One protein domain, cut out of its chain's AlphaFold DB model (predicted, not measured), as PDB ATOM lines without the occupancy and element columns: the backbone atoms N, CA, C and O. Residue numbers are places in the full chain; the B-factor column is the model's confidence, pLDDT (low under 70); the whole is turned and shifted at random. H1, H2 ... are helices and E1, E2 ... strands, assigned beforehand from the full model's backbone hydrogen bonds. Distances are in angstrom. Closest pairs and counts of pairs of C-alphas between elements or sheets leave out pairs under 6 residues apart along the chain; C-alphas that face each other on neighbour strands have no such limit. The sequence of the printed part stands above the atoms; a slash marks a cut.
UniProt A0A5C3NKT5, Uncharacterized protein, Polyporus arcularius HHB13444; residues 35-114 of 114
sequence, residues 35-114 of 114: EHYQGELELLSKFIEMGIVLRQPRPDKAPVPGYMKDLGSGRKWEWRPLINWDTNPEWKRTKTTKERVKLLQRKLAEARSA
ATOM      1  N   GLU A  35     -60.601 -12.715 -45.343       76.06
ATOM      2  CA  GLU A  35     -60.809 -11.293 -45.630       76.06
ATOM      3  C   GLU A  35     -60.171 -10.417 -44.549       76.06
ATOM      4  O   GLU A  35     -59.573  -9.385 -44.857       76.06
ATOM      5  N   HIS A  36     -60.243 -10.854 -43.288       70.31
ATOM      6  CA  HIS A  36     -59.584 -10.176 -42.178       70.31
ATOM      7  C   HIS A  36     -58.065 -10.179 -42.360       70.31
ATOM      8  O   HIS A  36     -57.435  -9.125 -42.300       70.31
ATOM      9  N   TYR A  37     -57.487 -11.339 -42.687       73.56
ATOM     10  CA  TYR A  37     -56.051 -11.460 -42.946       73.56
ATOM     11  C   TYR A  37     -55.582 -10.606 -44.115       73.56
ATOM     12  O   TYR A  37     -54.536  -9.965 -44.035       73.56
ATOM     13  N   GLN A  38     -56.343 -10.586 -45.208       77.38
ATOM     14  CA  GLN A  38     -55.988  -9.779 -46.367       77.38
ATOM     15  C   GLN A  38     -55.988  -8.283 -46.019       77.38
ATOM     16  O   GLN A  38     -55.061  -7.573 -46.405       77.38
ATOM     17  N   GLY A  39     -56.960  -7.830 -45.222       74.31
ATOM     18  CA  GLY A  39     -57.004  -6.458 -44.715       74.31
ATOM     19  C   GLY A  39     -55.860  -6.121 -43.751       74.31
ATOM     20  O   GLY A  39     -55.317  -5.017 -43.807       74.31
ATOM     21  N   GLU A  40     -55.450  -7.060 -42.894       74.19
ATOM     22  CA  GLU A  40     -54.287  -6.878 -42.016       74.19
ATOM     23  C   GLU A  40     -52.977  -6.816 -42.805       74.19
ATOM     24  O   GLU A  40     -52.171  -5.916 -42.574       74.19
ATOM     25  N   LEU A  41     -52.775  -7.712 -43.774       76.56
ATOM     26  CA  LEU A  41     -51.596  -7.698 -44.644       76.56
ATOM     27  C   LEU A  41     -51.514  -6.410 -45.471       76.56
ATOM     28  O   LEU A  41     -50.426  -5.856 -45.631       76.56
ATOM     29  N   GLU A  42     -52.648  -5.904 -45.957       80.75
ATOM     30  CA  GLU A  42     -52.716  -4.615 -46.648       80.75
ATOM     31  C   GLU A  42     -52.343  -3.451 -45.717       80.75
ATOM     32  O   GLU A  42     -51.569  -2.571 -46.090       80.75
ATOM     33  N   LEU A  43     -52.834  -3.444 -44.477       78.62
ATOM     34  CA  LEU A  43     -52.456  -2.422 -43.501       78.62
ATOM     35  C   LEU A  43     -50.954  -2.480 -43.173       78.62
ATOM     36  O   LEU A  43     -50.287  -1.444 -43.116       78.62
ATOM     37  N   LEU A  44     -50.418  -3.686 -42.978       78.94
ATOM     38  CA  LEU A  44     -49.012  -3.918 -42.656       78.94
ATOM     39  C   LEU A  44     -48.079  -3.539 -43.809       78.94
ATOM     40  O   LEU A  44     -47.027  -2.947 -43.562       78.94
ATOM     41  N   SER A  45     -48.463  -3.806 -45.061       77.75
ATOM     42  CA  SER A  45     -47.681  -3.370 -46.223       77.75
ATOM     43  C   SER A  45     -47.571  -1.844 -46.275       77.75
ATOM     44  O   SER A  45     -46.479  -1.305 -46.470       77.75
ATOM     45  N   LYS A  46     -48.658  -1.128 -45.955       81.56
ATOM     46  CA  LYS A  46     -48.647   0.338 -45.856       81.56
ATOM     47  C   LYS A  46     -47.765   0.865 -44.733       81.56
ATOM     48  O   LYS A  46     -47.164   1.924 -44.895       81.56
ATOM     49  N   PHE A  47     -47.634   0.152 -43.617       82.31
ATOM     50  CA  PHE A  47     -46.713   0.557 -42.547       82.31
ATOM     51  C   PHE A  47     -45.269   0.566 -43.048       82.31
ATOM     52  O   PHE A  47     -44.551   1.542 -42.826       82.31
ATOM     53  N   ILE A  48     -44.880  -0.479 -43.779       76.69
ATOM     54  CA  ILE A  48     -43.540  -0.604 -44.356       76.69
ATOM     55  C   ILE A  48     -43.282   0.530 -45.355       76.69
ATOM     56  O   ILE A  48     -42.261   1.205 -45.241       76.69
ATOM     57  N   GLU A  49     -44.222   0.796 -46.271       79.62
ATOM     58  CA  GLU A  49     -44.121   1.903 -47.242       79.62
ATOM     59  C   GLU A  49     -43.932   3.271 -46.557       79.62
ATOM     60  O   GLU A  49     -43.217   4.134 -47.060       79.62
ATOM     61  N   MET A  50     -44.541   3.472 -45.384       79.06
ATOM     62  CA  MET A  50     -44.421   4.707 -44.600       79.06
ATOM     63  C   MET A  50     -43.133   4.792 -43.759       79.06
ATOM     64  O   MET A  50     -42.899   5.810 -43.101       79.06
ATOM     65  N   GLY A  51     -42.293   3.751 -43.756       78.19
ATOM     66  CA  GLY A  51     -41.105   3.665 -42.900       78.19
ATOM     67  C   GLY A  51     -41.431   3.416 -41.422       78.19
ATOM     68  O   GLY A  51     -40.635   3.754 -40.545       78.19
ATOM     69  N   ILE A  52     -42.610   2.857 -41.139       82.38
ATOM     70  CA  ILE A  52     -43.043   2.481 -39.793       82.38
ATOM     71  C   ILE A  52     -42.486   1.097 -39.476       82.38
ATOM     72  O   ILE A  52     -42.675   0.138 -40.223       82.38
ATOM     73  N   VAL A  53     -41.821   0.991 -38.331       80.31
ATOM     74  CA  VAL A  53     -41.211  -0.245 -37.843       80.31
ATOM     75  C   VAL A  53     -41.997  -0.754 -36.645       80.31
ATOM     76  O   VAL A  53     -42.237  -0.023 -35.679       80.31
ATOM     77  N   LEU A  54     -42.378  -2.026 -36.697       76.62
ATOM     78  CA  LEU A  54     -42.979  -2.723 -35.570       76.62
ATOM     79  C   LEU A  54     -41.868  -3.232 -34.656       76.62
ATOM     80  O   LEU A  54     -41.012  -4.009 -35.082       76.62
ATOM     81  N   ARG A  55     -41.878  -2.812 -33.390       73.75
ATOM     82  CA  ARG A  55     -40.984  -3.411 -32.396       73.75
ATOM     83  C   ARG A  55     -41.403  -4.863 -32.180       73.75
ATOM     84  O   ARG A  55     -42.596  -5.120 -32.007       73.75
ATOM     85  N   GLN A  56     -40.430  -5.780 -32.169       62.38
ATOM     86  CA  GLN A  56     -40.694  -7.190 -31.878       62.38
ATOM     87  C   GLN A  56     -41.534  -7.306 -30.595       62.38
ATOM     88  O   GLN A  56     -41.184  -6.676 -29.586       62.38
ATOM     89  N   PRO A  57     -42.641  -8.069 -30.638       62.19
ATOM     90  CA  PRO A  57     -43.446  -8.312 -29.456       62.19
ATOM     91  C   PRO A  57     -42.574  -8.982 -28.398       62.19
ATOM     92  O   PRO A  57     -41.791  -9.887 -28.690       62.19
ATOM     93  N   ARG A  58     -42.697  -8.521 -27.154       64.38
ATOM     94  CA  ARG A  58     -42.265  -9.341 -26.018       64.38
ATOM     95  C   ARG A  58     -43.324 -10.433 -25.826       64.38
ATOM     96  O   ARG A  58     -44.466 -10.184 -26.206       64.38
ATOM     97  N   PRO A  59     -42.997 -11.583 -25.214       60.03
ATOM     98  CA  PRO A  59     -43.976 -12.648 -24.962       60.03
ATOM     99  C   PRO A  59     -45.281 -12.129 -24.336       60.03
ATOM    100  O   PRO A  59     -46.361 -12.602 -24.665       60.03
ATOM    101  N   ASP A  60     -45.172 -11.074 -23.525       66.75
ATOM    102  CA  ASP A  60     -46.278 -10.503 -22.754       66.75
ATOM    103  C   ASP A  60     -46.843  -9.192 -23.335       66.75
ATOM    104  O   ASP A  60     -47.668  -8.540 -22.692       66.75
ATOM    105  N   LYS A  61     -46.362  -8.718 -24.497       63.72
ATOM    106  CA  LYS A  61     -46.771  -7.414 -25.056       63.72
ATOM    107  C   LYS A  61     -46.947  -7.446 -26.567       63.72
ATOM    108  O   LYS A  61     -46.067  -7.896 -27.298       63.72
ATOM    109  N   ALA A  62     -48.048  -6.851 -27.021       66.25
ATOM    110  CA  ALA A  62     -48.342  -6.672 -28.435       66.25
ATOM    111  C   ALA A  62     -47.234  -5.875 -29.164       66.25
ATOM    112  O   ALA A  62     -46.573  -5.029 -28.546       66.25
ATOM    113  N   PRO A  63     -47.034  -6.107 -30.475       68.69
ATOM    114  CA  PRO A  63     -46.127  -5.304 -31.286       68.69
ATOM    115  C   PRO A  63     -46.547  -3.832 -31.266       68.69
ATOM    116  O   PRO A  63     -47.719  -3.509 -31.455       68.69
ATOM    117  N   VAL A  64     -45.584  -2.932 -31.071       77.50
ATOM    118  CA  VAL A  64     -45.848  -1.487 -31.033       77.50
ATOM    119  C   VAL A  64     -45.305  -0.841 -32.307       77.50
ATOM    120  O   VAL A  64     -44.113  -1.006 -32.592       77.50
ATOM    121  N   PRO A  65     -46.123  -0.096 -33.075       81.94
ATOM    122  CA  PRO A  65     -45.634   0.627 -34.241       81.94
ATOM    123  C   PRO A  65     -44.879   1.909 -33.862       81.94
ATOM    124  O   PRO A  65     -45.251   2.657 -32.951       81.94
ATOM    125  N   GLY A  66     -43.793   2.167 -34.577       85.75
ATOM    126  CA  GLY A  66     -42.895   3.287 -34.327       85.75
ATOM    127  C   GLY A  66     -42.053   3.632 -35.547       85.75
ATOM    128  O   GLY A  66     -42.328   3.171 -36.650       85.75
ATOM    129  N   TYR A  67     -41.019   4.433 -35.353       84.00
ATOM    130  CA  TYR A  67     -40.058   4.798 -36.389       84.00
ATOM    131  C   TYR A  67     -38.636   4.705 -35.839       84.00
ATOM    132  O   TYR A  67     -38.419   4.744 -34.627       84.00
ATOM    133  N   MET A  68     -37.662   4.576 -36.734       83.88
ATOM    134  CA  MET A  68     -36.248   4.612 -36.372       83.88
ATOM    135  C   MET A  68     -35.756   6.058 -36.465       83.88
ATOM    136  O   MET A  68     -35.817   6.667 -37.533       83.88
ATOM    137  N   LYS A  69     -35.287   6.619 -35.348       82.56
ATOM    138  CA  LYS A  69     -34.631   7.929 -35.292       82.56
ATOM    139  C   LYS A  69     -33.123   7.720 -35.318       82.56
ATOM    140  O   LYS A  69     -32.585   7.015 -34.464       82.56
ATOM    141  N   ASP A  70     -32.450   8.328 -36.285       80.94
ATOM    142  CA  ASP A  70     -30.992   8.398 -36.280       80.94
ATOM    143  C   ASP A  70     -30.537   9.337 -35.153       80.94
ATOM    144  O   ASP A  70     -31.036  10.456 -35.016       80.94
ATOM    145  N   LEU A  71     -29.625   8.854 -34.316       80.06
ATOM    146  CA  LEU A  71     -29.044   9.592 -33.193       80.06
ATOM    147  C   LEU A  71     -27.559   9.904 -33.403       80.06
ATOM    148  O   LEU A  71     -26.934  10.485 -32.518       80.06
ATOM    149  N   GLY A  72     -26.963   9.474 -34.516       78.88
ATOM    150  CA  GLY A  72     -25.514   9.541 -34.684       78.88
ATOM    151  C   GLY A  72     -25.060   9.408 -36.127       78.88
ATOM    152  O   GLY A  72     -24.154   8.615 -36.394       78.88
ATOM    153  N   SER A  73     -25.689  10.152 -37.039       77.62
ATOM    154  CA  SER A  73     -25.314  10.240 -38.457       77.62
ATOM    155  C   SER A  73     -25.116   8.863 -39.106       77.62
ATOM    156  O   SER A  73     -24.098   8.594 -39.746       77.62
ATOM    157  N   GLY A  74     -26.056   7.951 -38.861       70.50
ATOM    158  CA  GLY A  74     -26.102   6.602 -39.419       70.50
ATOM    159  C   GLY A  74     -25.421   5.519 -38.581       70.50
ATOM    160  O   GLY A  74     -25.578   4.339 -38.894       70.50
ATOM    161  N   ARG A  75     -24.705   5.867 -37.499       77.31
ATOM    162  CA  ARG A  75     -24.032   4.878 -36.626       77.31
ATOM    163  C   ARG A  75     -24.930   4.308 -35.537       77.31
ATOM    164  O   ARG A  75     -24.646   3.234 -35.011       77.31
ATOM    165  N   LYS A  76     -25.986   5.031 -35.162       82.12
ATOM    166  CA  LYS A  76     -26.875   4.638 -34.068       82.12
ATOM    167  C   LYS A  76     -28.307   5.012 -34.392       82.12
ATOM    168  O   LYS A  76     -28.616   6.182 -34.575       82.12
ATOM    169  N   TRP A  77     -29.178   4.014 -34.360       80.50
ATOM    170  CA  TRP A  77     -30.609   4.197 -34.533       80.50
ATOM    171  C   TRP A  77     -31.340   3.834 -33.250       80.50
ATOM    172  O   TRP A  77     -31.030   2.832 -32.604       80.50
ATOM    173  N   GLU A  78     -32.320   4.647 -32.887       84.25
ATOM    174  CA  GLU A  78     -33.214   4.396 -31.768       84.25
ATOM    175  C   GLU A  78     -34.638   4.236 -32.286       84.25
ATOM    176  O   GLU A  78     -35.162   5.100 -32.989       84.25
ATOM    177  N   TRP A  79     -35.280   3.132 -31.915       84.88
ATOM    178  CA  TRP A  79     -36.706   2.975 -32.156       84.88
ATOM    179  C   TRP A  79     -37.490   3.894 -31.215       84.88
ATOM    180  O   TRP A  79     -37.305   3.840 -29.996       84.88
ATOM    181  N   ARG A  80     -38.397   4.698 -31.771       82.00
ATOM    182  CA  ARG A  80     -39.318   5.549 -31.014       82.00
ATOM    183  C   ARG A  80     -40.768   5.232 -31.373       82.00
ATOM    184  O   ARG A  80     -41.074   5.048 -32.553       82.00
ATOM    185  N   PRO A  81     -41.679   5.177 -30.387       84.75
ATOM    186  CA  PRO A  81     -43.097   5.026 -30.674       84.75
ATOM    187  C   PRO A  81     -43.609   6.264 -31.421       84.75
ATOM    188  O   PRO A  81     -43.218   7.384 -31.104       84.75
ATOM    189  N   LEU A  82     -44.505   6.068 -32.391       82.69
ATOM    190  CA  LEU A  82     -45.151   7.188 -33.095       82.69
ATOM    191  C   LEU A  82     -46.101   7.962 -32.181       82.69
ATOM    192  O   LEU A  82     -46.179   9.184 -32.235       82.69
ATOM    193  N   ILE A  83     -46.839   7.225 -31.355       83.50
ATOM    194  CA  ILE A  83     -47.802   7.731 -30.381       83.50
ATOM    195  C   ILE A  83     -47.824   6.794 -29.172       83.50
ATOM    196  O   ILE A  83     -47.350   5.660 -29.242       83.50
ATOM    197  N   ASN A  84     -48.424   7.239 -28.068       82.31
ATOM    198  CA  ASN A  84     -48.830   6.320 -27.011       82.31
ATOM    199  C   ASN A  84     -50.109   5.584 -27.445       82.31
ATOM    200  O   ASN A  84     -51.214   6.114 -27.344       82.31
ATOM    201  N   TRP A  85     -49.940   4.383 -27.992       75.56
ATOM    202  CA  TRP A  85     -51.008   3.591 -28.608       75.56
ATOM    203  C   TRP A  85     -52.111   3.180 -27.630       75.56
ATOM    204  O   TRP A  85     -53.279   3.130 -28.015       75.56
ATOM    205  N   ASP A  86     -51.761   2.965 -26.362       71.69
ATOM    206  CA  ASP A  86     -52.702   2.542 -25.324       71.69
ATOM    207  C   ASP A  86     -53.637   3.676 -24.886       71.69
ATOM    208  O   ASP A  86     -54.783   3.443 -24.482       71.69
ATOM    209  N   THR A  87     -53.180   4.925 -24.997       79.19
ATOM    210  CA  THR A  87     -53.910   6.101 -24.506       79.19
ATOM    211  C   THR A  87     -54.429   7.010 -25.614       79.19
ATOM    212  O   THR A  87     -55.210   7.910 -25.319       79.19
ATOM    213  N   ASN A  88     -54.045   6.803 -26.878       81.06
ATOM    214  CA  ASN A  88     -54.448   7.696 -27.963       81.06
ATOM    215  C   ASN A  88     -55.928   7.473 -28.366       81.06
ATOM    216  O   ASN A  88     -56.275   6.407 -28.887       81.06
ATOM    217  N   PRO A  89     -56.813   8.471 -28.174       85.31
ATOM    218  CA  PRO A  89     -58.233   8.325 -28.478       85.31
ATOM    219  C   PRO A  89     -58.520   8.273 -29.984       85.31
ATOM    220  O   PRO A  89     -59.489   7.636 -30.390       85.31
ATOM    221  N   GLU A  90     -57.693   8.903 -30.824       85.94
ATOM    222  CA  GLU A  90     -57.857   8.870 -32.280       85.94
ATOM    223  C   GLU A  90     -57.586   7.467 -32.819       85.94
ATOM    224  O   GLU A  90     -58.383   6.943 -33.595       85.94
ATOM    225  N   TRP A  91     -56.526   6.811 -32.336       83.44
ATOM    226  CA  TRP A  91     -56.228   5.427 -32.703       83.44
ATOM    227  C   TRP A  91     -57.387   4.482 -32.358       83.44
ATOM    228  O   TRP A  91     -57.840   3.728 -33.216       83.44
ATOM    229  N   LYS A  92     -57.943   4.594 -31.144       83.38
ATOM    230  CA  LYS A  92     -59.084   3.773 -30.695       83.38
ATOM    231  C   LYS A  92     -60.357   3.987 -31.520       83.38
ATOM    232  O   LYS A  92     -61.152   3.063 -31.668       83.38
ATOM    233  N   ARG A  93     -60.570   5.197 -32.049       84.88
ATOM    234  CA  ARG A  93     -61.735   5.531 -32.889       84.88
ATOM    235  C   ARG A  93     -61.579   5.056 -34.331       84.88
ATOM    236  O   ARG A  93     -62.582   4.857 -35.012       84.88
ATOM    237  N   THR A  94     -60.347   4.869 -34.792       84.06
ATOM    238  CA  THR A  94     -60.050   4.610 -36.201       84.06
ATOM    239  C   THR A  94     -60.222   3.127 -36.550       84.06
ATOM    240  O   THR A  94     -59.396   2.281 -36.186       84.06
ATOM    241  N   LYS A  95     -61.297   2.801 -37.278       79.75
ATOM    242  CA  LYS A  95     -61.676   1.408 -37.572       79.75
ATOM    243  C   LYS A  95     -61.241   0.924 -38.952       79.75
ATOM    244  O   LYS A  95     -60.998  -0.268 -39.106       79.75
ATOM    245  N   THR A  96     -61.121   1.814 -39.936       83.38
ATOM    246  CA  THR A  96     -60.789   1.416 -41.313       83.38
ATOM    247  C   THR A  96     -59.298   1.547 -41.619       83.38
ATOM    248  O   THR A  96     -58.613   2.430 -41.096       83.38
ATOM    249  N   THR A  97     -58.791   0.711 -42.529       80.25
ATOM    250  CA  THR A  97     -57.404   0.772 -43.023       80.25
ATOM    251  C   THR A  97     -57.058   2.160 -43.561       80.25
ATOM    252  O   THR A  97     -56.036   2.732 -43.192       80.25
ATOM    253  N   LYS A  98     -57.944   2.755 -44.368       83.50
ATOM    254  CA  LYS A  98     -57.735   4.076 -44.977       83.50
ATOM    255  C   LYS A  98     -57.562   5.181 -43.935       83.50
ATOM    256  O   LYS A  98     -56.678   6.026 -44.072       83.50
ATOM    257  N   GLU A  99     -58.398   5.193 -42.901       86.44
ATOM    258  CA  GLU A  99     -58.288   6.189 -41.835       86.44
ATOM    259  C   GLU A  99     -57.047   5.946 -40.968       86.44
ATOM    260  O   GLU A  99     -56.371   6.908 -40.600       86.44
ATOM    261  N   ARG A 100     -56.689   4.676 -40.705       84.88
ATOM    262  CA  ARG A 100     -55.460   4.327 -39.970       84.88
ATOM    263  C   ARG A 100     -54.225   4.828 -40.708       84.88
ATOM    264  O   ARG A 100     -53.374   5.458 -40.092       84.88
ATOM    265  N   VAL A 101     -54.155   4.626 -42.023       85.81
ATOM    266  CA  VAL A 101     -53.053   5.131 -42.855       85.81
ATOM    267  C   VAL A 101     -52.960   6.657 -42.779       85.81
ATOM    268  O   VAL A 101     -51.882   7.181 -42.512       85.81
ATOM    269  N   LYS A 102     -54.079   7.381 -42.926       89.31
ATOM    270  CA  LYS A 102     -54.086   8.854 -42.820       89.31
ATOM    271  C   LYS A 102     -53.593   9.352 -41.461       89.31
ATOM    272  O   LYS A 102     -52.787  10.280 -41.402       89.31
ATOM    273  N   LEU A 103     -54.069   8.739 -40.375       88.94
ATOM    274  CA  LEU A 103     -53.630   9.071 -39.021       88.94
ATOM    275  C   LEU A 103     -52.118   8.867 -38.878       88.94
ATOM    276  O   LEU A 103     -51.425   9.734 -38.346       88.94
ATOM    277  N   LEU A 104     -51.598   7.752 -39.391       86.94
ATOM    278  CA  LEU A 104     -50.183   7.415 -39.284       86.94
ATOM    279  C   LEU A 104     -49.285   8.330 -40.096       86.94
ATOM    280  O   LEU A 104     -48.266   8.768 -39.572       86.94
ATOM    281  N   GLN A 105     -49.680   8.686 -41.316       88.19
ATOM    282  CA  GLN A 105     -48.962   9.679 -42.115       88.19
ATOM    283  C   GLN A 105     -48.860  11.013 -41.374       88.19
ATOM    284  O   GLN A 105     -47.777  11.591 -41.294       88.19
ATOM    285  N   ARG A 106     -49.966  11.474 -40.774       89.38
ATOM    286  CA  ARG A 106     -49.981  12.720 -40.000       89.38
ATOM    287  C   ARG A 106     -49.057  12.638 -38.784       89.38
ATOM    288  O   ARG A 106     -48.234  13.525 -38.594       89.38
ATOM    289  N   LYS A 107     -49.131  11.553 -38.003       87.12
ATOM    290  CA  LYS A 107     -48.267  11.352 -36.826       87.12
ATOM    291  C   LYS A 107     -46.791  11.212 -37.182       87.12
ATOM    292  O   LYS A 107     -45.943  11.727 -36.463       87.12
ATOM    293  N   LEU A 108     -46.481  10.572 -38.302       85.31
ATOM    294  CA  LEU A 108     -45.116  10.460 -38.803       85.31
ATOM    295  C   LEU A 108     -44.566  11.823 -39.251       85.31
ATOM    296  O   LEU A 108     -43.405  12.120 -38.988       85.31
ATOM    297  N   ALA A 109     -45.394  12.663 -39.881       86.06
ATOM    298  CA  ALA A 109     -45.021  14.034 -40.222       86.06
ATOM    299  C   ALA A 109     -44.773  14.882 -38.961       86.06
ATOM    300  O   ALA A 109     -43.709  15.483 -38.844       86.06
ATOM    301  N   GLU A 110     -45.690  14.844 -37.986       85.19
ATOM    302  CA  GLU A 110     -45.531  15.505 -36.679       85.19
ATOM    303  C   GLU A 110     -44.214  15.083 -35.994       85.19
ATOM    304  O   GLU A 110     -43.456  15.929 -35.529       85.19
ATOM    305  N   ALA A 111     -43.902  13.782 -35.989       80.25
ATOM    306  CA  ALA A 111     -42.706  13.235 -35.346       80.25
ATOM    307  C   ALA A 111     -41.384  13.557 -36.069       80.25
ATOM    308  O   ALA A 111     -40.322  13.469 -35.454       80.25
ATOM    309  N   ARG A 112     -41.428  13.883 -37.367       76.88
ATOM    310  CA  ARG A 112     -40.256  14.329 -38.142       76.88
ATOM    311  C   ARG A 112     -39.979  15.819 -37.971       76.88
ATOM    312  O   ARG A 112     -38.837  16.236 -38.131       76.88
ATOM    313  N   SER A 113     -41.013  16.605 -37.683       73.19
ATOM    314  CA  SER A 113     -40.915  18.051 -37.469       73.19
ATOM    315  C   SER A 113     -40.559  18.443 -36.028       73.19
ATOM    316  O   SER A 113     -40.358  19.629 -35.779       73.19
ATOM    317  N   ALA A 114     -40.492  17.478 -35.104       60.16
ATOM    318  CA  ALA A 114     -40.176  17.656 -33.683       60.16
ATOM    319  C   ALA A 114     -38.757  17.175 -33.323       60.16
ATOM    320  O   ALA A 114     -38.108  17.851 -32.497       60.16
TER     321      ALA A 114
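What this domain is: This is residues 35 to 114 of the 114 residues of an uncharacterized protein of Polyporus arcularius HHB13444 (UniProt A0A5C3NKT5). A small antiparallel sheet, E1 E2 E3, lies toward one end of two long helices, H1 and H3, which run the same way loosely side by side; the short H2 packs on H3. The loop of the E2-E3 hairpin and the first turn of H1 make the two ends of the longest axis. The printed part has 80 residues, with three named helices and three named strands in the order H1 E1 E2 E3 H2 H3, class mixed, helices and strands. It is compact, with a radius of gyration of the C-alphas of 13.4 A and spans of 42 by 31 by 25 A.

How they stand to each other: Strands E1, residues 53 to 55, E2, residues 64 to 70, and E3, residues 77 to 81, form a meander, each strand the antiparallel neighbour of the one before. The pairing is staggered: E2 pairs with E1 over residues 64 to 66 and with E3 over 66 to 70. In the hairpin E1 and E2, N 53 and O 66 are within hydrogen-bond range at 2.8 A; in the hairpin E2 and E3, N 69 and O 78 are at 2.8 A. H1, residues 35 to 49, only grazes the sheet with residues 44 to 48, and H3, residues 97 to 112, only grazes it with 104 to 112. H1 touches residues 97 to 101 of H3 at a shallow tilt of 21 degrees, the same way; their closest C-alphas, of Leu 43 and Thr 97, are 5.9 A apart. H2, residues 89 to 93, only just touches H3, with 3 pairs of C-alphas within 8 A, the closest Trp 91 and Arg 100 at 7.4 A; H2 and H1 are apart. In H1, H2 and H3 every O i to N i+4 pair is within hydrogen-bond range.

Where its parts are: E2 measures 18.6 A from first to last C-alpha and E3 13.1 A. H1 is 21.3 A long from C-alpha 35 at (-60.809, -11.293, -45.630), and H3 is 22.4 A long, ending at C-alpha 112 at (-40.256, 14.329, -38.142).

The domain as a whole: The C-alphas farthest apart, of Glu 35 and Gly 72, are 42.4 A apart. The printed part has no cut and no long link. Its mean pLDDT is 79.1; residues 56 to 63 and residue 114 are under 70.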